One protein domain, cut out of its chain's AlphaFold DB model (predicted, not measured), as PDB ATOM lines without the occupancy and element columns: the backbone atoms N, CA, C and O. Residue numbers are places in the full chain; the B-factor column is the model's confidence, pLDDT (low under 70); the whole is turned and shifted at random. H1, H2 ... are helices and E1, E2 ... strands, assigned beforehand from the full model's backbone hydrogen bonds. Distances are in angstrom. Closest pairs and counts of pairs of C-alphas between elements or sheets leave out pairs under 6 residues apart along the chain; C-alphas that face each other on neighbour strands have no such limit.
ATOM      1  N   GLU A  18     -40.753 -45.893   1.723       91.94
ATOM      2  CA  GLU A  18     -39.974 -45.424   2.874       91.94
ATOM      3  C   GLU A  18     -38.770 -46.344   3.113       91.94
ATOM      4  O   GLU A  18     -37.627 -45.889   3.149       91.94
ATOM      5  N   LYS A  19     -39.005 -47.662   3.157       95.19
ATOM      6  CA  LYS A  19     -37.951 -48.674   3.302       95.19
ATOM      7  C   LYS A  19     -36.964 -48.659   2.134       95.19
ATOM      8  O   LYS A  19     -35.760 -48.803   2.345       95.19
ATOM      9  N   ARG A  20     -37.441 -48.447   0.902       95.50
ATOM     10  CA  ARG A  20     -36.571 -48.269  -0.272       95.50
ATOM     11  C   ARG A  20     -35.691 -47.029  -0.130       95.50
ATOM     12  O   ARG A  20     -34.493 -47.121  -0.381       95.50
ATOM     13  N   SER A  21     -36.264 -45.910   0.315       95.44
ATOM     14  CA  SER A  21     -35.504 -44.685   0.570       95.44
ATOM     15  C   SER A  21     -34.400 -44.913   1.603       95.44
ATOM     16  O   SER A  21     -33.286 -44.441   1.402       95.44
ATOM     17  N   ILE A  22     -34.655 -45.706   2.649       97.44
ATOM     18  CA  ILE A  22     -33.633 -46.064   3.648       97.44
ATOM     19  C   ILE A  22     -32.518 -46.918   3.037       97.44
ATOM     20  O   ILE A  22     -31.346 -46.642   3.279       97.44
ATOM     21  N   LEU A  23     -32.840 -47.923   2.210       96.56
ATOM     22  CA  LEU A  23     -31.803 -48.714   1.527       96.56
ATOM     23  C   LEU A  23     -30.889 -47.831   0.669       96.56
ATOM     24  O   LEU A  23     -29.672 -48.032   0.650       96.56
ATOM     25  N   GLU A  24     -31.474 -46.858  -0.030       95.31
ATOM     26  CA  GLU A  24     -30.765 -45.960  -0.940       95.31
ATOM     27  C   GLU A  24     -29.976 -44.876  -0.198       95.31
ATOM     28  O   GLU A  24     -28.785 -44.702  -0.458       95.31
ATOM     29  N   ASN A  25     -30.611 -44.178   0.739       96.06
ATOM     30  CA  ASN A  25     -30.120 -42.916   1.298       96.06
ATOM     31  C   ASN A  25     -29.714 -43.008   2.772       96.06
ATOM     32  O   ASN A  25     -28.955 -42.159   3.233       96.06
ATOM     33  N   GLY A  26     -30.174 -44.035   3.486       97.44
ATOM     34  CA  GLY A  26     -30.007 -44.157   4.927       97.44
ATOM     35  C   GLY A  26     -31.091 -43.414   5.707       97.44
ATOM     36  O   GLY A  26     -32.174 -43.124   5.192       97.44
ATOM     37  N   VAL A  27     -30.797 -43.139   6.972       98.31
ATOM     38  CA  VAL A  27     -31.653 -42.377   7.887       98.31
ATOM     39  C   VAL A  27     -31.044 -41.006   8.163       98.31
ATOM     40  O   VAL A  27     -29.830 -40.831   8.104       98.31
ATOM     41  N   ASN A  28     -31.889 -40.037   8.505       98.00
ATOM     42  CA  ASN A  28     -31.455 -38.691   8.880       98.00
ATOM     43  C   ASN A  28     -31.253 -38.563  10.393       98.00
ATOM     44  O   ASN A  28     -30.389 -37.813  10.843       98.00
ATOM     45  N   THR A  29     -32.038 -39.311  11.172       98.62
ATOM     46  CA  THR A  29     -31.960 -39.328  12.634       98.62
ATOM     47  C   THR A  29     -31.841 -40.758  13.145       98.62
ATOM     48  O   THR A  29     -32.545 -41.645  12.664       98.62
ATOM     49  N   VAL A  30     -31.010 -40.968  14.165       98.69
ATOM     50  CA  VAL A  30     -30.914 -42.227  14.907       98.69
ATOM     51  C   VAL A  30     -31.201 -41.987  16.384       98.69
ATOM     52  O   VAL A  30     -30.575 -41.145  17.025       98.69
ATOM     53  N   ILE A  31     -32.130 -42.767  16.926       98.62
ATOM     54  CA  ILE A  31     -32.448 -42.810  18.352       98.62
ATOM     55  C   ILE A  31     -31.874 -44.101  18.924       98.62
ATOM     56  O   ILE A  31     -32.226 -45.196  18.482       98.62
ATOM     57  N   LEU A  32     -30.995 -43.959  19.906       98.56
ATOM     58  CA  LEU A  32     -30.316 -45.067  20.566       98.56
ATOM     59  C   LEU A  32     -30.813 -45.196  22.003       98.56
ATOM     60  O   LEU A  32     -30.818 -44.215  22.750       98.56
ATOM     61  N   ASP A  33     -31.186 -46.399  22.412       97.56
ATOM     62  CA  ASP A  33     -31.290 -46.715  23.832       97.56
ATOM     63  C   ASP A  33     -29.901 -46.897  24.467       97.56
ATOM     64  O   ASP A  33     -28.915 -47.160  23.782       97.56
ATOM     65  N   LEU A  34     -29.814 -46.742  25.789       96.56
ATOM     66  CA  LEU A  34     -28.563 -46.838  26.538       96.56
ATOM     67  C   LEU A  34     -28.402 -48.199  27.227       96.56
ATOM     68  O   LEU A  34     -27.490 -48.949  26.882       96.56
ATOM     69  N   GLU A  35     -29.251 -48.485  28.215       93.56
ATOM     70  CA  GLU A  35     -29.179 -49.684  29.061       93.56
ATOM     71  C   GLU A  35     -29.560 -50.923  28.244       93.56
ATOM     72  O   GLU A  35     -30.417 -50.860  27.377       93.56
ATOM     73  N   SER A  36     -28.872 -52.046  28.444       92.56
ATOM     74  CA  SER A  36     -29.008 -53.257  27.613       92.56
ATOM     75  C   SER A  36     -28.787 -53.070  26.092       92.56
ATOM     76  O   SER A  36     -29.028 -53.998  25.319       92.56
ATOM     77  N   SER A  37     -28.257 -51.918  25.653       95.25
ATOM     78  CA  SER A  37     -28.063 -51.562  24.238       95.25
ATOM     79  C   SER A  37     -26.647 -51.026  23.970       95.25
ATOM     80  O   SER A  37     -25.768 -51.768  23.517       95.25
ATOM     81  N   LEU A  38     -26.379 -49.752  24.285       97.12
ATOM     82  CA  LEU A  38     -25.032 -49.162  24.229       97.12
ATOM     83  C   LEU A  38     -24.153 -49.588  25.411       97.12
ATOM     84  O   LEU A  38     -22.927 -49.573  25.301       97.12
ATOM     85  N   THR A  39     -24.766 -49.973  26.530       96.19
ATOM     86  CA  THR A  39     -24.098 -50.545  27.700       96.19
ATOM     87  C   THR A  39     -24.895 -51.721  28.253       96.19
ATOM     88  O   THR A  39     -26.119 -51.717  28.209       96.19
ATOM     89  N   GLY A  40     -24.213 -52.728  28.792       94.50
ATOM     90  CA  GLY A  40     -24.837 -53.922  29.372       94.50
ATOM     91  C   GLY A  40     -25.368 -53.760  30.794       94.50
ATOM     92  O   GLY A  40     -25.789 -54.739  31.411       94.50
ATOM     93  N   ASN A  41     -25.282 -52.560  31.362       93.38
ATOM     94  CA  ASN A  41     -25.733 -52.296  32.719       93.38
ATOM     95  C   ASN A  41     -27.216 -51.896  32.764       93.38
ATOM     96  O   ASN A  41     -27.733 -51.271  31.845       93.38
ATOM     97  N   GLU A  42     -27.864 -52.227  33.880       92.44
ATOM     98  CA  GLU A  42     -29.246 -51.872  34.218       92.44
ATOM     99  C   GLU A  42     -29.249 -51.365  35.666       92.44
ATOM    100  O   GLU A  42     -29.188 -52.161  36.612       92.44
ATOM    101  N   SER A 107     -18.994 -53.381  22.768       94.12
ATOM    102  CA  SER A 107     -17.828 -53.335  21.880       94.12
ATOM    103  C   SER A 107     -18.085 -52.439  20.665       94.12
ATOM    104  O   SER A 107     -19.124 -52.555  20.020       94.12
ATOM    105  N   ASN A 108     -17.130 -51.557  20.361       95.69
ATOM    106  CA  ASN A 108     -17.175 -50.589  19.259       95.69
ATOM    107  C   ASN A 108     -18.335 -49.572  19.302       95.69
ATOM    108  O   ASN A 108     -18.543 -48.852  18.325       95.69
ATOM    109  N   ALA A 109     -19.121 -49.496  20.383       96.94
ATOM    110  CA  ALA A 109     -20.316 -48.656  20.395       96.94
ATOM    111  C   ALA A 109     -19.999 -47.169  20.246       96.94
ATOM    112  O   ALA A 109     -20.672 -46.472  19.491       96.94
ATOM    113  N   VAL A 110     -18.955 -46.690  20.927       97.31
ATOM    114  CA  VAL A 110     -18.513 -45.291  20.840       97.31
ATOM    115  C   VAL A 110     -18.141 -44.945  19.403       97.31
ATOM    116  O   VAL A 110     -18.569 -43.927  18.863       97.31
ATOM    117  N   GLU A 111     -17.389 -45.820  18.749       95.88
ATOM    118  CA  GLU A 111     -16.891 -45.586  17.405       95.88
ATOM    119  C   GLU A 111     -17.970 -45.753  16.333       95.88
ATOM    120  O   GLU A 111     -17.955 -45.022  15.346       95.88
ATOM    121  N   VAL A 112     -18.937 -46.652  16.535       96.88
ATOM    122  CA  VAL A 112     -20.128 -46.759  15.679       96.88
ATOM    123  C   VAL A 112     -20.976 -45.490  15.770       96.88
ATOM    124  O   VAL A 112     -21.385 -44.960  14.739       96.88
ATOM    125  N   VAL A 113     -21.202 -44.965  16.978       97.69
ATOM    126  CA  VAL A 113     -21.948 -43.712  17.168       97.69
ATOM    127  C   VAL A 113     -21.217 -42.534  16.524       97.69
ATOM    128  O   VAL A 113     -21.842 -41.751  15.810       97.69
ATOM    129  N   ASN A 114     -19.895 -42.445  16.694       95.44
ATOM    130  CA  ASN A 114     -19.083 -41.426  16.028       95.44
ATOM    131  C   ASN A 114     -19.141 -41.545  14.501       95.44
ATOM    132  O   ASN A 114     -19.297 -40.531  13.832       95.44
ATOM    133  N   ALA A 115     -19.100 -42.760  13.947       94.94
ATOM    134  CA  ALA A 115     -19.205 -42.961  12.505       94.94
ATOM    135  C   ALA A 115     -20.540 -42.452  11.935       94.94
ATOM    136  O   ALA A 115     -20.531 -41.779  10.908       94.94
ATOM    137  N   LEU A 116     -21.665 -42.703  12.619       96.50
ATOM    138  CA  LEU A 116     -22.971 -42.166  12.215       96.50
ATOM    139  C   LEU A 116     -22.982 -40.627  12.259       96.50
ATOM    140  O   LEU A 116     -23.412 -39.978  11.304       96.50
ATOM    141  N   MET A 117     -22.477 -40.032  13.346       96.31
ATOM    142  CA  MET A 117     -22.421 -38.571  13.494       96.31
ATOM    143  C   MET A 117     -21.511 -37.913  12.448       96.31
ATOM    144  O   MET A 117     -21.882 -36.897  11.864       96.31
ATOM    145  N   ASP A 118     -20.355 -38.511  12.161       93.31
ATOM    146  CA  ASP A 118     -19.405 -38.021  11.155       93.31
ATOM    147  C   ASP A 118     -19.972 -38.100   9.727       93.31
ATOM    148  O   ASP A 118     -19.591 -37.308   8.860       93.31
ATOM    149  N   SER A 119     -20.915 -39.014   9.478       92.62
ATOM    150  CA  SER A 119     -21.696 -39.076   8.235       92.62
ATOM    151  C   SER A 119     -22.806 -38.019   8.154       92.62
ATOM    152  O   SER A 119     -23.479 -37.916   7.126       92.62
ATOM    153  N   GLY A 120     -22.987 -37.207   9.199       94.50
ATOM    154  CA  GLY A 120     -24.005 -36.159   9.274       94.50
ATOM    155  C   GLY A 120     -25.369 -36.641   9.766       94.50
ATOM    156  O   GLY A 120     -26.341 -35.895   9.655       94.50
ATOM    157  N   ILE A 121     -25.459 -37.862  10.303       97.25
ATOM    158  CA  ILE A 121     -26.693 -38.383  10.895       97.25
ATOM    159  C   ILE A 121     -26.888 -37.739  12.270       97.25
ATOM    160  O   ILE A 121     -25.979 -37.713  13.102       97.25
ATOM    161  N   ASN A 122     -28.095 -37.238  12.531       98.38
ATOM    162  CA  ASN A 122     -28.460 -36.692  13.832       98.38
ATOM    163  C   ASN A 122     -28.668 -37.836  14.835       98.38
ATOM    164  O   ASN A 122     -29.667 -38.550  14.767       98.38
ATOM    165  N   VAL A 123     -27.731 -38.038  15.757       98.62
ATOM    166  CA  VAL A 123     -27.808 -39.118  16.751       98.62
ATOM    167  C   VAL A 123     -28.280 -38.566  18.090       98.62
ATOM    168  O   VAL A 123     -27.789 -37.533  18.537       98.62
ATOM    169  N   LEU A 124     -29.201 -39.264  18.758       98.31
ATOM    170  CA  LEU A 124     -29.654 -38.950  20.114       98.31
ATOM    171  C   LEU A 124     -29.708 -40.227  20.955       98.31
ATOM    172  O   LEU A 124     -30.138 -41.273  20.471       98.31
ATOM    173  N   VAL A 125     -29.336 -40.127  22.231       98.19
ATOM    174  CA  VAL A 125     -29.557 -41.196  23.211       98.19
ATOM    175  C   VAL A 125     -30.838 -40.903  23.984       98.19
ATOM    176  O   VAL A 125     -30.975 -39.847  24.603       98.19
ATOM    177  N   VAL A 126     -31.781 -41.842  23.964       97.25
ATOM    178  CA  VAL A 126     -33.064 -41.755  24.669       97.25
ATOM    179  C   VAL A 126     -33.227 -42.988  25.548       97.25
ATOM    180  O   VAL A 126     -33.482 -44.089  25.061       97.25
ATOM    181  N   THR A 127     -33.127 -42.805  26.862       93.50
ATOM    182  CA  THR A 127     -33.121 -43.911  27.826       93.50
ATOM    183  C   THR A 127     -34.121 -43.706  28.962       93.50
ATOM    184  O   THR A 127     -34.377 -42.585  29.399       93.50
ATOM    185  N   GLY A 128     -34.680 -44.816  29.457       89.81
ATOM    186  CA  GLY A 128     -35.450 -44.841  30.706       89.81
ATOM    187  C   GLY A 128     -34.575 -44.753  31.966       89.81
ATOM    188  O   GLY A 128     -35.110 -44.642  33.072       89.81
ATOM    189  N   GLY A 129     -33.248 -44.782  31.811       90.25
ATOM    190  CA  GLY A 129     -32.279 -44.605  32.885       90.25
ATOM    191  C   GLY A 129     -32.258 -43.186  33.464       90.25
ATOM    192  O   GLY A 129     -32.954 -42.273  33.005       90.25
ATOM    193  N   MET A 130     -31.451 -42.996  34.510       92.94
ATOM    194  CA  MET A 130     -31.413 -41.757  35.295       92.94
ATOM    195  C   MET A 130     -30.227 -40.854  34.959       92.94
ATOM    196  O   MET A 130     -29.097 -41.323  34.858       92.94
ATOM    197  N   ASP A 131     -30.453 -39.540  34.942       94.12
ATOM    198  CA  ASP A 131     -29.447 -38.511  34.629       94.12
ATOM    199  C   ASP A 131     -28.161 -38.599  35.470       94.12
ATOM    200  O   ASP A 131     -27.071 -38.312  34.984       94.12
ATOM    201  N   LYS A 132     -28.265 -38.995  36.744       95.00
ATOM    202  CA  LYS A 132     -27.093 -39.154  37.623       95.00
ATOM    203  C   LYS A 132     -26.231 -40.365  37.280       95.00
ATOM    204  O   LYS A 132     -25.052 -40.362  37.614       95.00
ATOM    205  N   VAL A 133     -26.818 -41.373  36.641       94.88
ATOM    206  CA  VAL A 133     -26.166 -42.635  36.267       94.88
ATOM    207  C   VAL A 133     -25.611 -42.576  34.841       94.88
ATOM    208  O   VAL A 133     -24.807 -43.412  34.450       94.88
ATOM    209  N   THR A 134     -26.016 -41.583  34.049       94.50
ATOM    210  CA  THR A 134     -25.523 -41.380  32.680       94.50
ATOM    211  C   THR A 134     -24.440 -40.305  32.576       94.50
ATOM    212  O   THR A 134     -24.000 -39.963  31.476       94.50
ATOM    213  N   LYS A 135     -23.997 -39.744  33.706       93.69
ATOM    214  CA  LYS A 135     -23.136 -38.560  33.725       93.69
ATOM    215  C   LYS A 135     -21.768 -38.829  33.101       93.69
ATOM    216  O   LYS A 135     -21.305 -38.009  32.311       93.69
ATOM    217  N   SER A 136     -21.123 -39.937  33.455       94.62
ATOM    218  CA  SER A 136     -19.780 -40.244  32.957       94.62
ATOM    219  C   SER A 136     -19.816 -40.816  31.543       94.62
ATOM    220  O   SER A 136     -18.975 -40.461  30.718       94.62
ATOM    221  N   ILE A 137     -20.824 -41.634  31.217       95.12
ATOM    222  CA  ILE A 137     -20.963 -42.223  29.875       95.12
ATOM    223  C   ILE A 137     -21.278 -41.174  28.793       95.12
ATOM    224  O   ILE A 137     -20.850 -41.331  27.652       95.12
ATOM    225  N   ALA A 138     -21.923 -40.056  29.146       93.50
ATOM    226  CA  ALA A 138     -22.112 -38.923  28.235       93.50
ATOM    227  C   ALA A 138     -20.783 -38.293  27.759       93.50
ATOM    228  O   ALA A 138     -20.750 -37.634  26.726       93.50
ATOM    229  N   GLY A 139     -19.672 -38.515  28.474       95.00
ATOM    230  CA  GLY A 139     -18.333 -38.118  28.025       95.00
ATOM    231  C   GLY A 139     -17.754 -38.990  26.904       95.00
ATOM    232  O   GLY A 139     -16.737 -38.622  26.330       95.00
ATOM    233  N   TYR A 140     -18.378 -40.133  26.600       96.62
ATOM    234  CA  TYR A 140     -17.973 -41.041  25.523       96.62
ATOM    235  C   TYR A 140     -18.836 -40.878  24.270       96.62
ATOM    236  O   TYR A 140     -18.343 -41.027  23.157       96.62
ATOM    237  N   PHE A 141     -20.120 -40.559  24.443       96.81
ATOM    238  CA  PHE A 141     -21.068 -40.370  23.350       96.81
ATOM    239  C   PHE A 141     -21.385 -38.882  23.196       96.81
ATOM    240  O   PHE A 141     -22.152 -38.317  23.973       96.81
ATOM    241  N   HIS A 142     -20.799 -38.238  22.186       93.81
ATOM    242  CA  HIS A 142     -20.910 -36.790  21.965       93.81
ATOM    243  C   HIS A 142     -22.225 -36.369  21.285       93.81
ATOM    244  O   HIS A 142     -22.232 -35.585  20.338       93.81
ATOM    245  N   CYS A 143     -23.345 -36.880  21.785       96.56
ATOM    246  CA  CYS A 143     -24.688 -36.599  21.295       96.56
ATOM    247  C   CYS A 143     -25.628 -36.194  22.446       96.56
ATOM    248  O   CYS A 143     -25.279 -36.350  23.619       96.56
ATOM    249  N   PRO A 144     -26.820 -35.639  22.162       96.75
ATOM    250  CA  PRO A 144     -27.787 -35.305  23.203       96.75
ATOM    251  C   PRO A 144     -28.313 -36.545  23.941       96.75
ATOM    252  O   PRO A 144     -28.696 -37.530  23.312       96.75
ATOM    253  N   PHE A 145     -28.406 -36.454  25.273       96.62
ATOM    254  CA  PHE A 145     -29.005 -37.476  26.139       96.62
ATOM    255  C   PHE A 145     -30.347 -36.998  26.694       96.62
ATOM    256  O   PHE A 145     -30.432 -35.946  27.333       96.62
ATOM    257  N   TYR A 146     -31.373 -37.827  26.528       95.88
ATOM    258  CA  TYR A 146     -32.673 -37.684  27.173       95.88
ATOM    259  C   TYR A 146     -32.855 -38.822  28.173       95.88
ATOM    260  O   TYR A 146     -32.790 -39.998  27.816       95.88
ATOM    261  N   THR A 147     -33.054 -38.454  29.436       94.19
ATOM    262  CA  THR A 147     -33.086 -39.373  30.576       94.19
ATOM    263  C   THR A 147     -34.175 -38.953  31.554       94.19
ATOM    264  O   THR A 147     -34.566 -37.783  31.581       94.19
ATOM    265  N   ASN A 148     -34.572 -39.861  32.440       92.25
ATOM    266  CA  ASN A 148     -35.335 -39.491  33.631       92.25
ATOM    267  C   ASN A 148     -34.448 -38.699  34.608       92.25
ATOM    268  O   ASN A 148     -33.244 -38.967  34.723       92.25
ATOM    269  N   LYS A 149     -35.011 -37.723  35.324       92.88
ATOM    270  CA  LYS A 149     -34.305 -37.005  36.397       92.88
ATOM    271  C   LYS A 149     -34.452 -37.727  37.729       92.88
ATOM    272  O   LYS A 149     -35.568 -38.012  38.157       92.88
ATOM    273  N   LEU A 150     -33.326 -37.982  38.397       93.75
ATOM    274  CA  LEU A 150     -33.279 -38.610  39.716       93.75
ATOM    275  C   LEU A 150     -32.884 -37.595  40.791       93.75
ATOM    276  O   LEU A 150     -31.825 -36.960  40.731       93.75
ATOM    277  N   TYR A 151     -33.730 -37.484  41.810       93.69
ATOM    278  CA  TYR A 151     -33.602 -36.515  42.886       93.69
ATOM    279  C   TYR A 151     -33.292 -37.187  44.221       93.69
ATOM    280  O   TYR A 151     -33.792 -38.263  44.566       93.69
ATOM    281  N   VAL A 167     -41.547 -36.839  30.460       81.75
ATOM    282  CA  VAL A 167     -42.323 -37.678  29.530       81.75
ATOM    283  C   VAL A 167     -41.841 -39.139  29.514       81.75
ATOM    284  O   VAL A 167     -42.644 -40.060  29.391       81.75
ATOM    285  N   LEU A 168     -40.543 -39.359  29.750       87.38
ATOM    286  CA  LEU A 168     -39.879 -40.663  29.788       87.38
ATOM    287  C   LEU A 168     -40.301 -41.575  30.956       87.38
ATOM    288  O   LEU A 168     -40.052 -42.778  30.877       87.38
ATOM    289  N   VAL A 169     -40.979 -41.067  31.996       84.50
ATOM    290  CA  VAL A 169     -41.516 -41.909  33.085       84.50
ATOM    291  C   VAL A 169     -42.836 -42.599  32.730       84.50
ATOM    292  O   VAL A 169     -43.330 -43.418  33.505       84.50
ATOM    293  N   ARG A 170     -43.436 -42.283  31.577       83.81
ATOM    294  CA  ARG A 170     -44.717 -42.849  31.122       83.81
ATOM    295  C   ARG A 170     -44.509 -44.141  30.337       83.81
ATOM    296  O   ARG A 170     -43.461 -44.341  29.731       83.81
ATOM    297  N   THR A 171     -45.540 -44.988  30.264       79.44
ATOM    298  CA  THR A 171     -45.481 -46.274  29.532       79.44
ATOM    299  C   THR A 171     -45.067 -46.117  28.058       79.44
ATOM    300  O   THR A 171     -44.364 -46.975  27.539       79.44
ATOM    301  N   ASN A 172     -45.421 -45.003  27.406       85.69
ATOM    302  CA  ASN A 172     -45.027 -44.679  26.026       85.69
ATOM    303  C   ASN A 172     -44.043 -43.499  25.947       85.69
ATOM    304  O   ASN A 172     -43.970 -42.811  24.929       85.69
ATOM    305  N   GLY A 173     -43.291 -43.243  27.020       89.31
ATOM    306  CA  GLY A 173     -42.515 -42.017  27.174       89.31
ATOM    307  C   GLY A 173     -41.498 -41.758  26.064       89.31
ATOM    308  O   GLY A 173     -41.373 -40.626  25.606       89.31
ATOM    309  N   LYS A 174     -40.821 -42.804  25.563       93.38
ATOM    310  CA  LYS A 174     -39.890 -42.671  24.426       93.38
ATOM    311  C   LYS A 174     -40.617 -42.249  23.149       93.38
ATOM    312  O   LYS A 174     -40.179 -41.324  22.474       93.38
ATOM    313  N   ARG A 175     -41.761 -42.874  22.848       94.19
ATOM    314  CA  ARG A 175     -42.598 -42.526  21.690       94.19
ATOM    315  C   ARG A 175     -43.101 -41.084  21.775       94.19
ATOM    316  O   ARG A 175     -43.024 -40.359  20.787       94.19
ATOM    317  N   GLU A 176     -43.611 -40.678  22.936       93.69
ATOM    318  CA  GLU A 176     -44.099 -39.314  23.172       93.69
ATOM    319  C   GLU A 176     -42.972 -38.284  23.037       93.69
ATOM    320  O   GLU A 176     -43.138 -37.301  22.319       93.69
ATOM    321  N   LEU A 177     -41.798 -38.545  23.625       95.00
ATOM    322  CA  LEU A 177     -40.633 -37.672  23.485       95.00
ATOM    323  C   LEU A 177     -40.222 -37.505  22.019       95.00
ATOM    324  O   LEU A 177     -40.027 -36.387  21.556       95.00
ATOM    325  N   VAL A 178     -40.094 -38.607  21.278       95.62
ATOM    326  CA  VAL A 178     -39.683 -38.577  19.866       95.62
ATOM    327  C   VAL A 178     -40.689 -37.794  19.026       95.62
ATOM    328  O   VAL A 178     -40.294 -36.972  18.197       95.62
ATOM    329  N   LYS A 179     -41.986 -37.972  19.293       95.62
ATOM    330  CA  LYS A 179     -43.041 -37.172  18.670       95.62
ATOM    331  C   LYS A 179     -42.869 -35.680  18.972       95.62
ATOM    332  O   LYS A 179     -42.875 -34.882  18.038       95.62
ATOM    333  N   GLU A 180     -42.652 -35.302  20.232       95.62
ATOM    334  CA  GLU A 180     -42.423 -33.901  20.608       95.62
ATOM    335  C   GLU A 180     -41.176 -33.303  19.941       95.62
ATOM    336  O   GLU A 180     -41.196 -32.150  19.512       95.62
ATOM    337  N   LEU A 181     -40.078 -34.063  19.859       96.31
ATOM    338  CA  LEU A 181     -38.847 -33.613  19.208       96.31
ATOM    339  C   LEU A 181     -39.064 -33.378  17.708       96.31
ATOM    340  O   LEU A 181     -38.550 -32.397  17.167       96.31
ATOM    341  N   ARG A 182     -39.853 -34.237  17.052       95.94
ATOM    342  CA  ARG A 182     -40.229 -34.087  15.639       95.94
ATOM    343  C   ARG A 182     -41.119 -32.860  15.435       95.94
ATOM    344  O   ARG A 182     -40.852 -32.060  14.546       95.94
ATOM    345  N   GLU A 183     -42.126 -32.658  16.283       96.25
ATOM    346  CA  GLU A 183     -43.010 -31.479  16.235       96.25
ATOM    347  C   GLU A 183     -42.253 -30.160  16.476       96.25
ATOM    348  O   GLU A 183     -42.603 -29.130  15.901       96.25
ATOM    349  N   LYS A 184     -41.188 -30.193  17.286       96.44
ATOM    350  CA  LYS A 184     -40.292 -29.051  17.532       96.44
ATOM    351  C   LYS A 184     -39.253 -28.832  16.421       96.44
ATOM    352  O   LYS A 184     -38.494 -27.869  16.509       96.44
ATOM    353  N   GLY A 185     -39.184 -29.705  15.409       95.81
ATOM    354  CA  GLY A 185     -38.180 -29.642  14.340       95.81
ATOM    355  C   GLY A 185     -36.750 -29.949  14.802       95.81
ATOM    356  O   GLY A 185     -35.796 -29.547  14.148       95.81
ATOM    357  N   ILE A 186     -36.586 -30.622  15.947       96.06
ATOM    358  CA  ILE A 186     -35.271 -31.020  16.483       96.06
ATOM    359  C   ILE A 186     -34.754 -32.277  15.772       96.06
ATOM    360  O   ILE A 186     -33.546 -32.477  15.654       96.06
ATOM    361  N   ILE A 187     -35.671 -33.133  15.316       97.25
ATOM    362  CA  ILE A 187     -35.361 -34.357  14.577       97.25
ATOM    363  C   ILE A 187     -36.195 -34.446  13.303       97.25
ATOM    364  O   ILE A 187     -37.346 -34.007  13.269       97.25
ATOM    365  N   GLU A 188     -35.636 -35.088  12.280       94.81
ATOM    366  CA  GLU A 188     -36.271 -35.264  10.975       94.81
ATOM    367  C   GLU A 188     -36.142 -36.710  10.486       94.81
ATOM    368  O   GLU A 188     -35.198 -37.425  10.832       94.81
ATOM    369  N   GLY A 189     -37.128 -37.152   9.701       94.62
ATOM    370  CA  GLY A 189     -37.120 -38.478   9.089       94.62
ATOM    371  C   GLY A 189     -36.245 -38.552   7.832       94.62
ATOM    372  O   GLY A 189     -35.962 -37.505   7.249       94.62
ATOM    373  N   PRO A 190     -35.855 -39.761   7.383       97.62
ATOM    374  CA  PRO A 190     -36.197 -41.054   7.986       97.62
ATOM    375  C   PRO A 190     -35.534 -41.259   9.358       97.62
ATOM    376  O   PRO A 190     -34.396 -40.836   9.560       97.62
ATOM    377  N   ILE A 191     -36.255 -41.858  10.305       98.31
ATOM    378  CA  ILE A 191     -35.799 -42.122  11.675       98.31
ATOM    379  C   ILE A 191     -35.468 -43.607  11.827       98.31
ATOM    380  O   ILE A 191     -36.314 -44.466  11.576       98.31
ATOM    381  N   GLY A 192     -34.252 -43.892  12.287       98.62
ATOM    382  CA  GLY A 192     -33.840 -45.203  12.772       98.62
ATOM    383  C   GLY A 192     -33.895 -45.288  14.296       98.62
ATOM    384  O   GLY A 192     -33.508 -44.347  14.986       98.62
ATOM    385  N   VAL A 193     -34.347 -46.419  14.828       98.62
ATOM    386  CA  VAL A 193     -34.303 -46.729  16.266       98.62
ATOM    387  C   VAL A 193     -33.457 -47.972  16.494       98.62
ATOM    388  O   VAL A 193     -33.595 -48.958  15.767       98.62
ATOM    389  N   PHE A 194     -32.609 -47.931  17.518       98.62
ATOM    390  CA  PHE A 194     -31.855 -49.075  18.014       98.62
ATOM    391  C   PHE A 194     -32.009 -49.189  19.532       98.62
ATOM    392  O   PHE A 194     -31.664 -48.263  20.263       98.62
ATOM    393  N   GLY A 195     -32.518 -50.326  19.995       97.44
ATOM    394  CA  GLY A 195     -32.722 -50.621  21.413       97.44
ATOM    395  C   GLY A 195     -33.084 -52.088  21.612       97.44
ATOM    396  O   GLY A 195     -33.155 -52.824  20.634       97.44
ATOM    397  N   ASP A 196     -33.309 -52.536  22.841       95.00
ATOM    398  CA  ASP A 196     -33.591 -53.948  23.139       95.00
ATOM    399  C   ASP A 196     -35.064 -54.205  23.512       95.00
ATOM    400  O   ASP A 196     -35.523 -55.346  23.503       95.00
ATOM    401  N   GLY A 197     -35.825 -53.161  23.866       90.88
ATOM    402  CA  GLY A 197     -37.148 -53.272  24.476       90.88
ATOM    403  C   GLY A 197     -38.340 -52.927  23.594       90.88
ATOM    404  O   GLY A 197     -38.250 -52.233  22.587       90.88
ATOM    405  N   THR A 198     -39.524 -53.345  24.045       88.94
ATOM    406  CA  THR A 198     -40.809 -52.959  23.434       88.94
ATOM    407  C   THR A 198     -41.088 -51.459  23.547       88.94
ATOM    408  O   THR A 198     -41.762 -50.880  22.702       88.94
ATOM    409  N   ASN A 199     -40.533 -50.785  24.559       88.94
ATOM    410  CA  ASN A 199     -40.580 -49.324  24.668       88.94
ATOM    411  C   ASN A 199     -39.806 -48.625  23.535       88.94
ATOM    412  O   ASN A 199     -40.220 -47.544  23.112       88.94
ATOM    413  N   ASP A 200     -38.725 -49.231  23.039       94.69
ATOM    414  CA  ASP A 200     -37.971 -48.762  21.874       94.69
ATOM    415  C   ASP A 200     -38.718 -49.092  20.587       94.69
ATOM    416  O   ASP A 200     -38.933 -48.223  19.744       94.69
ATOM    417  N   MET A 201     -39.188 -50.336  20.458       95.31
ATOM    418  CA  MET A 201     -39.906 -50.787  19.261       95.31
ATOM    419  C   MET A 201     -41.273 -50.107  19.078       95.31
ATOM    420  O   MET A 201     -41.794 -50.048  17.958       95.31
ATOM    421  N   GLY A 202     -41.827 -49.545  20.157       93.06
ATOM    422  CA  GLY A 202     -43.030 -48.716  20.161       93.06
ATOM    423  C   GLY A 202     -42.820 -47.265  19.707       93.06
ATOM    424  O   GLY A 202     -43.804 -46.532  19.569       93.06
ATOM    425  N   VAL A 203     -41.577 -46.820  19.476       95.00
ATOM    426  CA  VAL A 203     -41.286 -45.508  18.875       95.00
ATOM    427  C   VAL A 203     -41.766 -45.481  17.419       95.00
ATOM    428  O   VAL A 203     -41.614 -46.447  16.675       95.00
ATOM    429  N   ASP A 204     -42.349 -44.355  17.008       94.75
ATOM    430  CA  ASP A 204     -42.773 -44.124  15.626       94.75
ATOM    431  C   ASP A 204     -41.554 -43.805  14.743       94.75
ATOM    432  O   ASP A 204     -41.096 -42.660  14.685       94.75
ATOM    433  N   ALA A 205     -40.991 -44.842  14.122       96.69
ATOM    434  CA  ALA A 205     -39.755 -44.792  13.345       96.69
ATOM    435  C   ALA A 205     -39.878 -45.568  12.028       96.69
ATOM    436  O   ALA A 205     -40.644 -46.526  11.917       96.69
ATOM    437  N   ASP A 206     -39.083 -45.163  11.040       97.69
ATOM    438  CA  ASP A 206     -39.107 -45.718   9.689       97.69
ATOM    439  C   ASP A 206     -38.315 -47.036   9.584       97.69
ATOM    440  O   ASP A 206     -38.579 -47.852   8.701       97.69
ATOM    441  N   ILE A 207     -37.358 -47.278  10.488       98.31
ATOM    442  CA  ILE A 207     -36.644 -48.554  10.651       98.31
ATOM    443  C   ILE A 207     -36.304 -48.792  12.128       98.31
ATOM    444  O   ILE A 207     -35.796 -47.908  12.817       98.31
ATOM    445  N   LYS A 208     -36.580 -49.997  12.622       98.50
ATOM    446  CA  LYS A 208     -36.417 -50.396  14.020       98.50
ATOM    447  C   LYS A 208     -35.528 -51.625  14.120       98.50
ATOM    448  O   LYS A 208     -35.822 -52.657  13.515       98.50
ATOM    449  N   ILE A 209     -34.460 -51.517  14.899       98.56
ATOM    450  CA  ILE A 209     -33.485 -52.583  15.098       98.56
ATOM    451  C   ILE A 209     -33.476 -52.990  16.576       98.56
ATOM    452  O   ILE A 209     -33.206 -52.157  17.441       98.56
ATOM    453  N   CYS A 210     -33.747 -54.266  16.855       98.12
ATOM    454  CA  CYS A 210     -33.685 -54.843  18.195       98.12
ATOM    455  C   CYS A 210     -32.278 -55.379  18.496       98.12
ATOM    456  O   CYS A 210     -31.766 -56.219  17.756       98.12
ATOM    457  N   MET A 211     -31.669 -54.941  19.593       96.44
ATOM    458  CA  MET A 211     -30.457 -55.535  20.159       96.44
ATOM    459  C   MET A 211     -30.822 -56.755  21.012       96.44
ATOM    460  O   MET A 211     -31.786 -56.702  21.768       96.44
ATOM    461  N   THR A 212     -30.050 -57.842  20.920       95.12
ATOM    462  CA  THR A 212     -30.316 -59.081  21.685       95.12
ATOM    463  C   THR A 212     -29.143 -59.566  22.543       95.12
ATOM    464  O   THR A 212     -29.280 -60.548  23.266       95.12
ATOM    465  N   CYS A 213     -27.982 -58.900  22.503       91.50
ATOM    466  CA  CYS A 213     -26.756 -59.436  23.114       91.50
ATOM    467  C   CYS A 213     -26.719 -59.407  24.650       91.50
ATOM    468  O   CYS A 213     -26.125 -60.297  25.259       91.50
ATOM    469  N   TRP A 214     -27.321 -58.392  25.273       90.81
ATOM    470  CA  TRP A 214     -27.311 -58.231  26.728       90.81
ATOM    471  C   TRP A 214     -28.496 -58.927  27.377       90.81
ATOM    472  O   TRP A 214     -28.326 -59.661  28.348       90.81
ATOM    473  N   ASN A 215     -29.685 -58.700  26.822       85.38
ATOM    474  CA  ASN A 215     -30.930 -59.304  27.256       85.38
ATOM    475  C   ASN A 215     -31.795 -59.576  26.026       85.38
ATOM    476  O   ASN A 215     -32.206 -58.654  25.328       85.38
ATOM    477  N   GLU A 216     -32.097 -60.845  25.775       86.81
ATOM    478  CA  GLU A 216     -33.039 -61.217  24.726       86.81
ATOM    479  C   GLU A 216     -34.470 -60.982  25.230       86.81
ATOM    480  O   GLU A 216     -34.882 -61.534  26.255       86.81
ATOM    481  N   ARG A 217     -35.212 -60.107  24.541       87.69
ATOM    482  CA  ARG A 217     -36.610 -59.785  24.848       87.69
ATOM    483  C   ARG A 217     -37.500 -60.304  23.724       87.69
ATOM    484  O   ARG A 217     -37.710 -59.615  22.725       87.69
ATOM    485  N   ASP A 218     -38.041 -61.506  23.913       89.12
ATOM    486  CA  ASP A 218     -38.901 -62.215  22.948       89.12
ATOM    487  C   ASP A 218     -40.070 -61.360  22.435       89.12
ATOM    488  O   ASP A 218     -40.561 -61.557  21.326       89.12
ATOM    489  N   GLU A 219     -40.528 -60.400  23.239       88.50
ATOM    490  CA  GLU A 219     -41.564 -59.440  22.873       88.50
ATOM    491  C   GLU A 219     -41.123 -58.367  21.883       88.50
ATOM    492  O   GLU A 219     -41.913 -57.973  21.030       88.50
ATOM    493  N   ALA A 220     -39.894 -57.869  22.016       91.44
ATOM    494  CA  ALA A 220     -39.392 -56.754  21.221       91.44
ATOM    495  C   ALA A 220     -38.948 -57.219  19.830       91.44
ATOM    496  O   ALA A 220     -39.169 -56.524  18.839       91.44
ATOM    497  N   ILE A 221     -38.385 -58.430  19.743       94.88
ATOM    498  CA  ILE A 221     -37.909 -59.022  18.490       94.88
ATOM    499  C   ILE A 221     -38.971 -58.949  17.382       94.88
ATOM    500  O   ILE A 221     -38.665 -58.341  16.359       94.88
ATOM    501  N   PRO A 222     -40.201 -59.482  17.524       94.50
ATOM    502  CA  PRO A 222     -41.199 -59.453  16.452       94.50
ATOM    503  C   PRO A 222     -41.743 -58.051  16.129       94.50
ATOM    504  O   PRO A 222     -42.349 -57.881  15.075       94.50
ATOM    505  N   GLU A 223     -41.549 -57.057  17.002       94.56
ATOM    506  CA  GLU A 223     -41.948 -55.662  16.758       94.56
ATOM    507  C   GLU A 223     -40.879 -54.850  16.007       94.56
ATOM    508  O   GLU A 223     -41.164 -53.755  15.507       94.56
ATOM    509  N   SER A 224     -39.653 -55.370  15.931       96.94
ATOM    510  CA  SER A 224     -38.545 -54.791  15.168       96.94
ATOM    511  C   SER A 224     -38.595 -55.197  13.699       96.94
ATOM    512  O   SER A 224     -39.153 -56.237  13.355       96.94
ATOM    513  N   ASP A 225     -37.947 -54.431  12.824       97.88
ATOM    514  CA  ASP A 225     -37.722 -54.851  11.438       97.88
ATOM    515  C   ASP A 225     -36.564 -55.851  11.341       97.88
ATOM    516  O   ASP A 225     -36.581 -56.752  10.497       97.88
ATOM    517  N   ILE A 226     -35.555 -55.680  12.200       98.19
ATOM    518  CA  ILE A 226     -34.338 -56.494  12.249       98.19
ATOM    519  C   ILE A 226     -33.933 -56.694  13.713       98.19
ATOM    520  O   ILE A 226     -33.854 -55.721  14.453       98.19
ATOM    521  N   ALA A 227     -33.598 -57.918  14.114       98.06
ATOM    522  CA  ALA A 227     -32.935 -58.194  15.387       98.06
ATOM    523  C   ALA A 227     -31.479 -58.628  15.163       98.06
ATOM    524  O   ALA A 227     -31.197 -59.437  14.272       98.06
ATOM    525  N   VAL A 228     -30.560 -58.071  15.956       97.44
ATOM    526  CA  VAL A 228     -29.103 -58.242  15.838       97.44
ATOM    527  C   VAL A 228     -28.456 -58.420  17.213       97.44
ATOM    528  O   VAL A 228     -28.937 -57.893  18.213       97.44
ATOM    529  N   ASP A 229     -27.317 -59.112  17.257       95.44
ATOM    530  CA  ASP A 229     -26.551 -59.372  18.485       95.44
ATOM    531  C   ASP A 229     -25.311 -58.467  18.632       95.44
ATOM    532  O   ASP A 229     -24.442 -58.723  19.465       95.44
ATOM    533  N   ALA A 230     -25.189 -57.431  17.800       95.38
ATOM    534  CA  ALA A 230     -24.001 -56.588  17.742       95.38
ATOM    535  C   ALA A 230     -24.310 -55.219  17.124       95.38
ATOM    536  O   ALA A 230     -25.023 -55.119  16.121       95.38
ATOM    537  N   ILE A 231     -23.749 -54.160  17.709       97.00
ATOM    538  CA  ILE A 231     -24.079 -52.777  17.346       97.00
ATOM    539  C   ILE A 231     -23.565 -52.383  15.962       97.00
ATOM    540  O   ILE A 231     -24.190 -51.582  15.277       97.00
ATOM    541  N   GLU A 232     -22.472 -52.978  15.490       96.44
ATOM    542  CA  GLU A 232     -21.894 -52.665  14.183       96.44
ATOM    543  C   GLU A 232     -22.885 -52.916  13.041       96.44
ATOM    544  O   GLU A 232     -22.782 -52.283  11.990       96.44
ATOM    545  N   ALA A 233     -23.870 -53.801  13.245       97.12
ATOM    546  CA  ALA A 233     -24.913 -54.105  12.273       97.12
ATOM    547  C   ALA A 233     -25.760 -52.881  11.887       97.12
ATOM    548  O   ALA A 233     -26.299 -52.853  10.780       97.12
ATOM    549  N   ILE A 234     -25.847 -51.856  12.745       97.88
ATOM    550  CA  ILE A 234     -26.646 -50.661  12.453       97.88
ATOM    551  C   ILE A 234     -25.998 -49.771  11.389       97.88
ATOM    552  O   ILE A 234     -26.719 -49.131  10.631       97.88
ATOM    553  N   LEU A 235     -24.662 -49.761  11.272       96.44
ATOM    554  CA  LEU A 235     -23.945 -48.932  10.293       96.44
ATOM    555  C   LEU A 235     -24.400 -49.187   8.847       96.44
ATOM    556  O   LEU A 235     -24.867 -48.253   8.201       96.44
ATOM    557  N   PRO A 236     -24.320 -50.418   8.299       95.88
ATOM    558  CA  PRO A 236     -24.739 -50.673   6.918       95.88
ATOM    559  C   PRO A 236     -26.233 -50.418   6.659       95.88
ATOM    560  O   PRO A 236     -26.602 -50.208   5.499       95.88
ATOM    561  N   ILE A 237     -27.070 -50.447   7.705       97.62
ATOM    562  CA  ILE A 237     -28.509 -50.170   7.623       97.62
ATOM    563  C   ILE A 237     -28.757 -48.660   7.583       97.62
ATOM    564  O   ILE A 237     -29.349 -48.160   6.630       97.62
ATOM    565  N   PHE A 238     -28.296 -47.935   8.601       98.06
ATOM    566  CA  PHE A 238     -28.581 -46.512   8.794       98.06
ATOM    567  C   PHE A 238     -27.870 -45.609   7.790       98.06
ATOM    568  O   PHE A 238     -28.365 -44.530   7.493       98.06
ATOM    569  N   GLU A 239     -26.773 -46.062   7.193       96.25
ATOM    570  CA  GLU A 239     -26.048 -45.293   6.178       96.25
ATOM    571  C   GLU A 239     -26.625 -45.443   4.764       96.25
ATOM    572  O   GLU A 239     -26.220 -44.721   3.847       96.25
ATOM    573  N   GLY A 240     -27.522 -46.410   4.529       95.19
ATOM    574  CA  GLY A 240     -27.962 -46.752   3.173       95.19
ATOM    575  C   GLY A 240     -26.762 -46.908   2.230       95.19
ATOM    576  O   GLY A 240     -25.700 -47.395   2.629       95.19
ATOM    577  N   ARG A 241     -26.850 -46.438   0.983       92.81
ATOM    578  CA  ARG A 241     -25.712 -46.511   0.042       92.81
ATOM    579  C   ARG A 241     -24.600 -45.495   0.330       92.81
ATOM    580  O   ARG A 241     -23.521 -45.625  -0.264       92.81
ATOM    581  N   ASN A 242     -24.775 -44.546   1.263       88.88
ATOM    582  CA  ASN A 242     -23.680 -43.663   1.701       88.88
ATOM    583  C   ASN A 242     -22.544 -44.442   2.374       88.88
ATOM    584  O   ASN A 242     -21.391 -44.007   2.302       88.88
ATOM    585  N   ARG A 243     -22.812 -45.660   2.865       88.56
ATOM    586  CA  ARG A 243     -21.800 -46.603   3.370       88.56
ATOM    587  C   ARG A 243     -20.624 -46.825   2.405       88.56
ATOM    588  O   ARG A 243     -19.497 -47.052   2.836       88.56
ATOM    589  N   ARG A 244     -20.818 -46.655   1.089       80.31
ATOM    590  CA  ARG A 244     -19.729 -46.713   0.088       80.31
ATOM    591  C   ARG A 244     -18.670 -45.616   0.266       80.31
ATOM    592  O   ARG A 244     -17.519 -45.816  -0.123       80.31
ATOM    593  N   LYS A 245     -19.038 -44.458   0.821       80.75
ATOM    594  CA  LYS A 245     -18.102 -43.376   1.164       80.75
ATOM    595  C   LYS A 245     -17.315 -43.736   2.424       80.75
ATOM    596  O   LYS A 245     -16.090 -43.645   2.410       80.75
ATOM    597  N   ILE A 246     -18.004 -44.244   3.448       77.38
ATOM    598  CA  ILE A 246     -17.406 -44.721   4.708       77.38
ATOM    599  C   ILE A 246     -16.387 -45.828   4.449       77.38
ATOM    600  O   ILE A 246     -15.325 -45.852   5.062       77.38
ATOM    601  N   MET A 247     -16.642 -46.686   3.458       70.88
ATOM    602  CA  MET A 247     -15.710 -47.730   3.023       70.88
ATOM    603  C   MET A 247     -14.329 -47.233   2.591       70.88
ATOM    604  O   MET A 247     -13.408 -48.041   2.477       70.88
ATOM    605  N   ARG A 248     -14.168 -45.935   2.320       71.06
ATOM    606  CA  ARG A 248     -12.876 -45.322   1.982       71.06
ATOM    607  C   ARG A 248     -12.188 -44.686   3.195       71.06
ATOM    608  O   ARG A 248     -11.071 -44.199   3.056       71.06
ATOM    609  N   SER A 249     -12.834 -44.696   4.360       70.25
ATOM    610  CA  SER A 249     -12.393 -44.024   5.579       70.25
ATOM    611  C   SER A 249     -11.857 -45.020   6.611       70.25
ATOM    612  O   SER A 249     -12.608 -45.567   7.417       70.25
ATOM    613  N   GLY A 250     -10.538 -45.253   6.567       78.06
ATOM    614  CA  GLY A 250      -9.725 -45.881   7.621       78.06
ATOM    615  C   GLY A 250     -10.442 -46.872   8.548       78.06
ATOM    616  O   GLY A 250     -10.844 -47.954   8.130       78.06
ATOM    617  N   TYR A 251     -10.562 -46.512   9.828       79.31
ATOM    618  CA  TYR A 251     -11.129 -47.369  10.873       79.31
ATOM    619  C   TYR A 251     -12.641 -47.623  10.712       79.31
ATOM    620  O   TYR A 251     -13.111 -48.720  11.008       79.31
ATOM    621  N   TYR A 252     -13.411 -46.684  10.153       86.44
ATOM    622  CA  TYR A 252     -14.847 -46.896   9.917       86.44
ATOM    623  C   TYR A 252     -15.122 -47.936   8.831       86.44
ATOM    624  O   TYR A 252     -16.120 -48.651   8.905       86.44
ATOM    625  N   GLN A 253     -14.201 -48.115   7.879       87.25
ATOM    626  CA  GLN A 253     -14.253 -49.243   6.950       87.25
ATOM    627  C   GLN A 253     -14.265 -50.587   7.700       87.25
ATOM    628  O   GLN A 253     -14.985 -51.505   7.304       87.25
ATOM    629  N   TYR A 254     -13.475 -50.718   8.770       88.38
ATOM    630  CA  TYR A 254     -13.427 -51.941   9.571       88.38
ATOM    631  C   TYR A 254     -14.750 -52.185  10.307       88.38
ATOM    632  O   TYR A 254     -15.298 -53.282  10.205       88.38
ATOM    633  N   LEU A 255     -15.304 -51.161  10.965       91.56
ATOM    634  CA  LEU A 255     -16.601 -51.260  11.652       91.56
ATOM    635  C   LEU A 255     -17.736 -51.622  10.694       91.56
ATOM    636  O   LEU A 255     -18.540 -52.507  10.973       91.56
ATOM    637  N   LEU A 256     -17.763 -50.990   9.522       91.56
ATOM    638  CA  LEU A 256     -18.759 -51.276   8.500       91.56
ATOM    639  C   LEU A 256     -18.664 -52.728   8.014       91.56
ATOM    640  O   LEU A 256     -19.686 -53.399   7.896       91.56
ATOM    641  N   ARG A 257     -17.448 -53.251   7.798       89.69
ATOM    642  CA  ARG A 257     -17.243 -54.670   7.459       89.69
ATOM    643  C   ARG A 257     -17.766 -55.592   8.556       89.69
ATOM    644  O   ARG A 257     -18.461 -56.551   8.228       89.69
ATOM    645  N   LEU A 258     -17.478 -55.300   9.831       91.69
ATOM    646  CA  LEU A 258     -18.056 -56.048  10.954       91.69
ATOM    647  C   LEU A 258     -19.583 -56.046  10.868       91.69
ATOM    648  O   LEU A 258     -20.174 -57.121  10.863       91.69
ATOM    649  N   GLY A 259     -20.206 -54.884  10.674       94.69
ATOM    650  CA  GLY A 259     -21.652 -54.766  10.493       94.69
ATOM    651  C   GLY A 259     -22.201 -55.634   9.362       94.69
ATOM    652  O   GLY A 259     -23.154 -56.385   9.565       94.69
ATOM    653  N   VAL A 260     -21.565 -55.610   8.184       93.44
ATOM    654  CA  VAL A 260     -21.952 -56.473   7.053       93.44
ATOM    655  C   VAL A 260     -21.855 -57.954   7.417       93.44
ATOM    656  O   VAL A 260     -22.725 -58.736   7.030       93.44
ATOM    657  N   PHE A 261     -20.820 -58.362   8.154       91.19
ATOM    658  CA  PHE A 261     -20.700 -59.744   8.612       91.19
ATOM    659  C   PHE A 261     -21.798 -60.115   9.600       91.19
ATOM    660  O   PHE A 261     -22.383 -61.187   9.445       91.19
ATOM    661  N   GLN A 262     -22.113 -59.238  10.555       93.25
ATOM    662  CA  GLN A 262     -23.181 -59.488  11.520       93.25
ATOM    663  C   GLN A 262     -24.524 -59.692  10.823       93.25
ATOM    664  O   GLN A 262     -25.194 -60.695  11.070       93.25
ATOM    665  N   LEU A 263     -24.859 -58.850   9.845       95.75
ATOM    666  CA  LEU A 263     -26.102 -58.987   9.079       95.75
ATOM    667  C   LEU A 263     -26.211 -60.294   8.279       95.75
ATOM    668  O   LEU A 263     -27.314 -60.728   7.963       95.75
ATOM    669  N   LYS A 264     -25.082 -60.929   7.945       92.69
ATOM    670  CA  LYS A 264     -25.039 -62.199   7.200       92.69
ATOM    671  C   LYS A 264     -24.989 -63.432   8.112       92.69
ATOM    672  O   LYS A 264     -24.948 -64.554   7.601       92.69
ATOM    673  N   ARG A 265     -24.950 -63.266   9.439       90.69
ATOM    674  CA  ARG A 265     -24.944 -64.396  10.381       90.69
ATOM    675  C   ARG A 265     -26.340 -65.000  10.533       90.69
ATOM    676  O   ARG A 265     -27.320 -64.264  10.505       90.69
ATOM    677  N   PRO A 266     -26.434 -66.311  10.830       88.81
ATOM    678  CA  PRO A 266     -27.707 -66.955  11.161       88.81
ATOM    679  C   PRO A 266     -28.428 -66.363  12.381       88.81
ATOM    680  O   PRO A 266     -29.630 -66.548  12.506       88.81
ATOM    681  N   ALA A 267     -27.698 -65.692  13.278       89.38
ATOM    682  CA  ALA A 267     -28.259 -65.046  14.464       89.38
ATOM    683  C   ALA A 267     -29.031 -63.751  14.147       89.38
ATOM    684  O   ALA A 267     -29.838 -63.321  14.961       89.38
ATOM    685  N   THR A 268     -28.801 -63.132  12.981       95.94
ATOM    686  CA  THR A 268     -29.554 -61.942  12.570       95.94
ATOM    687  C   THR A 268     -30.919 -62.353  12.036       95.94
ATOM    688  O   THR A 268     -31.019 -63.158  11.107       95.94
ATOM    689  N   GLN A 269     -31.974 -61.761  12.588       96.75
ATOM    690  CA  GLN A 269     -33.350 -62.024  12.190       96.75
ATOM    691  C   GLN A 269     -33.924 -60.821  11.446       96.75
ATOM    692  O   GLN A 269     -34.018 -59.732  11.997       96.75
ATOM    693  N   PHE A 270     -34.362 -61.030  10.205       96.94
ATOM    694  CA  PHE A 270     -35.111 -60.039   9.432       96.94
ATOM    695  C   PHE A 270     -36.607 -60.330   9.557       96.94
ATOM    696  O   PHE A 270     -37.086 -61.340   9.036       96.94
ATOM    697  N   ASN A 271     -37.338 -59.463  10.251       95.94
ATOM    698  CA  ASN A 271     -38.796 -59.547  10.346       95.94
ATOM    699  C   ASN A 271     -39.468 -58.829   9.170       95.94
ATOM    700  O   ASN A 271     -40.455 -59.335   8.638       95.94
ATOM    701  N   ASP A 272     -38.885 -57.722   8.696       95.25
ATOM    702  CA  ASP A 272     -39.181 -57.185   7.365       95.25
ATOM    703  C   ASP A 272     -38.313 -57.911   6.326       95.25
ATOM    704  O   ASP A 272     -37.165 -57.545   6.045       95.25
ATOM    705  N   LEU A 273     -38.862 -58.992   5.767       94.56
ATOM    706  CA  LEU A 273     -38.158 -59.839   4.804       94.56
ATOM    707  C   LEU A 273     -37.805 -59.099   3.511       94.56
ATOM    708  O   LEU A 273     -36.749 -59.362   2.938       94.56
ATOM    709  N   ALA A 274     -38.653 -58.183   3.039       95.00
ATOM    710  CA  ALA A 274     -38.390 -57.467   1.795       95.00
ATOM    711  C   ALA A 274     -37.259 -56.457   1.959       95.00
ATOM    712  O   ALA A 274     -36.376 -56.388   1.096       95.00
ATOM    713  N   PHE A 275     -37.238 -55.732   3.080       96.19
ATOM    714  CA  PHE A 275     -36.104 -54.885   3.431       96.19
ATOM    715  C   PHE A 275     -34.827 -55.714   3.603       96.19
ATOM    716  O   PHE A 275     -33.804 -55.381   3.005       96.19
ATOM    717  N   GLY A 276     -34.896 -56.832   4.335       96.44
ATOM    718  CA  GLY A 276     -33.756 -57.728   4.543       96.44
ATOM    719  C   GLY A 276     -33.169 -58.286   3.244       96.44
ATOM    720  O   GLY A 276     -31.957 -58.231   3.041       96.44
ATOM    721  N   ILE A 277     -34.014 -58.762   2.323       95.62
ATOM    722  CA  ILE A 277     -33.584 -59.246   1.002       95.62
ATOM    723  C   ILE A 277     -32.919 -58.120   0.203       95.62
ATOM    724  O   ILE A 277     -31.839 -58.331  -0.354       95.62
ATOM    725  N   GLY A 278     -33.528 -56.929   0.165       95.50
ATOM    726  CA  GLY A 278     -32.972 -55.771  -0.537       95.50
ATOM    727  C   GLY A 278     -31.604 -55.363   0.013       95.50
ATOM    728  O   GLY A 278     -30.644 -55.227  -0.745       95.50
ATOM    729  N   LEU A 279     -31.491 -55.262   1.340       96.44
ATOM    730  CA  LEU A 279     -30.244 -54.938   2.027       96.44
ATOM    731  C   LEU A 279     -29.154 -55.973   1.738       96.44
ATOM    732  O   LEU A 279     -28.047 -55.614   1.343       96.44
ATOM    733  N   LEU A 280     -29.448 -57.264   1.911       95.44
ATOM    734  CA  LEU A 280     -28.464 -58.321   1.682       95.44
ATOM    735  C   LEU A 280     -28.042 -58.414   0.212       95.44
ATOM    736  O   LEU A 280     -26.877 -58.717  -0.052       95.44
ATOM    737  N   SER A 281     -28.945 -58.137  -0.734       93.94
ATOM    738  CA  SER A 281     -28.611 -58.050  -2.159       93.94
ATOM    739  C   SER A 281     -27.589 -56.943  -2.411       93.94
ATOM    740  O   SER A 281     -26.497 -57.225  -2.909       93.94
ATOM    741  N   ASP A 282     -27.888 -55.717  -1.969       92.81
ATOM    742  CA  ASP A 282     -26.981 -54.568  -2.075       92.81
ATOM    743  C   ASP A 282     -25.613 -54.875  -1.433       92.81
ATOM    744  O   ASP A 282     -24.558 -54.648  -2.030       92.81
ATOM    745  N   LEU A 283     -25.609 -55.455  -0.228       92.00
ATOM    746  CA  LEU A 283     -24.381 -55.797   0.489       92.00
ATOM    747  C   LEU A 283     -23.599 -56.954  -0.155       92.00
ATOM    748  O   LEU A 283     -22.401 -57.084   0.084       92.00
ATOM    749  N   ASN A 284     -24.227 -57.838  -0.927       89.31
ATOM    750  CA  ASN A 284     -23.517 -58.896  -1.657       89.31
ATOM    751  C   ASN A 284     -22.867 -58.372  -2.941       89.31
ATOM    752  O   ASN A 284     -21.801 -58.855  -3.324       89.31
ATOM    753  N   GLU A 285     -23.479 -57.380  -3.584       87.25
ATOM    754  CA  GLU A 285     -22.882 -56.688  -4.728       87.25
ATOM    755  C   GLU A 285     -21.704 -55.805  -4.297       87.25
ATOM    756  O   GLU A 285     -20.655 -55.771  -4.951       87.25
ATOM    757  N   GLU A 286     -21.862 -55.110  -3.170       85.50
ATOM    758  CA  GLU A 286     -20.867 -54.178  -2.644       85.50
ATOM    759  C   GLU A 286     -19.689 -54.889  -1.962       85.50
ATOM    760  O   GLU A 286     -18.543 -54.477  -2.158       85.50
ATOM    761  N   TYR A 287     -19.949 -55.966  -1.207       79.56
ATOM    762  CA  TYR A 287     -18.953 -56.626  -0.356       79.56
ATOM    763  C   TYR A 287     -18.726 -58.076  -0.767       79.56
ATOM    764  O   TYR A 287     -19.614 -58.929  -0.660       79.56
ATOM    765  N   ASN A 288     -17.484 -58.379  -1.142       73.81
ATOM    766  CA  ASN A 288     -17.036 -59.730  -1.421       73.81
ATOM    767  C   ASN A 288     -15.858 -60.081  -0.498       73.81
ATOM    768  O   ASN A 288     -14.715 -59.743  -0.807       73.81
ATOM    769  N   PRO A 289     -16.097 -60.867   0.566       68.19
ATOM    770  CA  PRO A 289     -15.077 -61.161   1.570       68.19
ATOM    771  C   PRO A 289     -13.811 -61.843   1.011       68.19
ATOM    772  O   PRO A 289     -12.726 -61.708   1.574       68.19
ATOM    773  N   LYS A 290     -13.925 -62.564  -0.120       67.25
ATOM    774  CA  LYS A 290     -12.776 -63.183  -0.807       67.25
ATOM    775  C   LYS A 290     -11.938 -62.157  -1.571       67.25
ATOM    776  O   LYS A 290     -10.719 -62.282  -1.609       67.25
ATOM    777  N   ARG A 291     -12.588 -61.178  -2.204       65.94
ATOM    778  CA  ARG A 291     -11.926 -60.108  -2.966       65.94
ATOM    779  C   ARG A 291     -11.341 -59.046  -2.040       65.94
ATOM    780  O   ARG A 291     -10.252 -58.546  -2.298       65.94
ATOM    781  N   ASP A 292     -12.043 -58.744  -0.957       66.88
ATOM    782  CA  ASP A 292     -11.750 -57.604  -0.085       66.88
ATOM    783  C   ASP A 292     -10.728 -57.954   1.024       66.88
ATOM    784  O   ASP A 292     -10.431 -57.140   1.905       66.88
ATOM    785  N   ASN A 293     -10.137 -59.156   0.914       60.75
ATOM    786  CA  ASN A 293      -9.051 -59.705   1.728       60.75
ATOM    787  C   ASN A 293      -9.346 -59.657   3.237       60.75
ATOM    788  O   ASN A 293      -8.485 -59.317   4.056       60.75
ATOM    789  N   ASP A 294     -10.588 -59.984   3.606       61.22
ATOM    790  CA  ASP A 294     -11.078 -59.883   4.976       61.22
ATOM    791  C   ASP A 294     -10.468 -60.964   5.877       61.22
ATOM    792  O   ASP A 294     -11.008 -62.056   6.071       61.22
ATOM    793  N   LYS A 295      -9.331 -60.630   6.499       48.12
ATOM    794  CA  LYS A 295      -8.674 -61.457   7.528       48.12
ATOM    795  C   LYS A 295      -9.557 -61.705   8.759       48.12
ATOM    796  O   LYS A 295      -9.327 -62.675   9.476       48.12
ATOM    797  N   VAL A 296     -10.592 -60.885   8.964       51.84
ATOM    798  CA  VAL A 296     -11.613 -61.044  10.016       51.84
ATOM    799  C   VAL A 296     -12.286 -62.423   9.938       51.84
ATOM    800  O   VAL A 296     -12.501 -63.067  10.964       51.84
ATOM    801  N   ILE A 297     -12.501 -62.950   8.723       48.62
ATOM    802  CA  ILE A 297     -13.085 -64.287   8.496       48.62
ATOM    803  C   ILE A 297     -12.231 -65.394   9.132       48.62
ATOM    804  O   ILE A 297     -12.767 -66.398   9.605       48.62
ATOM    805  N   TYR A 298     -10.905 -65.233   9.151       38.31
ATOM    806  CA  TYR A 298     -10.000 -66.257   9.673       38.31
ATOM    807  C   TYR A 298      -9.999 -66.310  11.204       38.31
ATOM    808  O   TYR A 298      -9.900 -67.404  11.750       38.31
ATOM    809  N   GLN A 299     -10.188 -65.176  11.888       40.81
ATOM    810  CA  GLN A 299     -10.242 -65.127  13.355       40.81
ATOM    811  C   GLN A 299     -11.583 -65.618  13.926       40.81
ATOM    812  O   GLN A 299     -11.600 -66.353  14.913       40.81
ATOM    813  N   PHE A 300     -12.713 -65.305  13.280       39.75
ATOM    814  CA  PHE A 300     -14.014 -65.838  13.712       39.75
ATOM    815  C   PHE A 300     -14.159 -67.343  13.437       39.75
ATOM    816  O   PHE A 300     -14.805 -68.047  14.209       39.75
ATOM    817  N   ARG A 301     -13.506 -67.875  12.391       39.75
ATOM    818  CA  ARG A 301     -13.436 -69.330  12.158       39.75
ATOM    819  C   ARG A 301     -12.518 -70.059  13.141       39.75
ATOM    820  O   ARG A 301     -12.785 -71.221  13.435       39.75
ATOM    821  N   SER A 302     -11.466 -69.417  13.654       38.34
ATOM    822  CA  SER A 302     -10.553 -70.038  14.626       38.34
ATOM    823  C   SER A 302     -11.087 -70.041  16.061       38.34
ATOM    824  O   SER A 302     -10.699 -70.910  16.831       38.34
ATOM    825  N   ASN A 303     -12.002 -69.132  16.413       39.66
ATOM    826  CA  ASN A 303     -12.592 -69.080  17.759       39.66
ATOM    827  C   ASN A 303     -13.837 -69.977  17.926       39.66
ATOM    828  O   ASN A 303     -14.354 -70.095  19.029       39.66
ATOM    829  N   GLY A 304     -14.307 -70.626  16.852       37.69
ATOM    830  CA  GLY A 304     -15.467 -71.531  16.862       37.69
ATOM    831  C   GLY A 304     -15.140 -73.024  16.971       37.69
ATOM    832  O   GLY A 304     -16.049 -73.839  16.887       37.69
TER     833      GLY A 304
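Overview. This is residues 18 to 42, 107 to 151 and 167 to 304 of the 307 residues of an uncharacterized protein of Candidatus Gottesmanbacteria bacterium RIFCSPHIGHO2_02_FULL_39_14 (UniProt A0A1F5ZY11). A strongly twisted sheet of six parallel strands has helices over both faces, H2 and H5 over one, H3 and H4 over the other. H7 crosses H5, H1 packs on H6 and H8, and residues 298 to 304 stick out. The 208 printed residues hold nine named helices and six named strands, in the order H1 E1 H2 E2 E3 H3 E4 H4 E5 E6 H5 H6 H7 H8 H9; the sheet's order is E3 E2 E1 E4 E5 E6, and the class is mixed. The whole is compact, with a radius of gyration of the C-alphas of 16.5 A, and spans 55 by 35 by 33 A.

Arrangement. Start at H1, residues 18 to 25, which only grazes the sheet with residues 18 to 22. Then E1, residues 29 to 32, is parallel to E2, residues 122 to 130; look at N 30 and O 122, 2.8 A apart. H2, residues 109 to 118, is on the sheet. E2 bends by 59 degrees at residue 127 and is parallel to E3, residues 145 to 148, with N 146 and O 125 at 2.8 A. H3, residues 173 to 183, is on the opposite face from H2, at a height over the sheet of 8.3 A. E4, residues 191 to 195, is parallel to E1, with N 192 and O 29 at 2.8 A. H4, residues 198 to 201, on the same face as H3, makes with E4 and E5, residues 207 to 211, a strand-helix-strand unit, two parallel neighbours with a helix between, its crossover right-handed; N 209 and O 193 are 2.8 A apart. E6, residues 226 to 228, is parallel to E5, with N 228 and O 210 at 2.9 A. H5, residues 231 to 238, on the same face as H2, lies over E4 and E5 at a height over the sheet of 8.8 A. H6, residues 240 to 246, touches H1, the closest C-alphas being Leu 23 and Gly 240, 4.6 A. H7, residues 250 to 263, touches H5 about perpendicular at 87 degrees, closest at the C-alphas of Ala 233 and Gly 259, 3.8 A; H6 and H7 are a hairpin. H8, residues 273 to 286, touches H1 with residues 275 to 279 alone, closest at the C-alphas of Leu 23 and Leu 279, 6.4 A. H9, residues 296 to 302, touches no helix but is near H7. Every O i to N i+4 pair is within hydrogen-bond range in H1, H2, H3, H8 and H9; H7 has 9 of 10, H5 1 of 4 beside 4 of 5 O i to N i+3, H6 0 of 3 beside 4 of 4, and H4 is too short.

Along the chain. Find C-alpha 18, where H1 begins, at (-39.974, -45.424, 2.874). E2 is 22.2 A long, H7 21.0 A, H8 19.7 A. H9 ends at C-alpha 302, (-10.553, -70.038, 14.626).

Size, cuts and confidence. The C-alphas of Tyr 151 and Arg 291, the two farthest apart, are 55.9 A apart. Residues 43 to 106 and 152 to 166 are not printed, with gaps of 16.9 A and 16.0 A between the C-alphas across the cuts. E2 to E3 and E5 to E6 are long links. Residues 289 to 304 have pLDDT under 70.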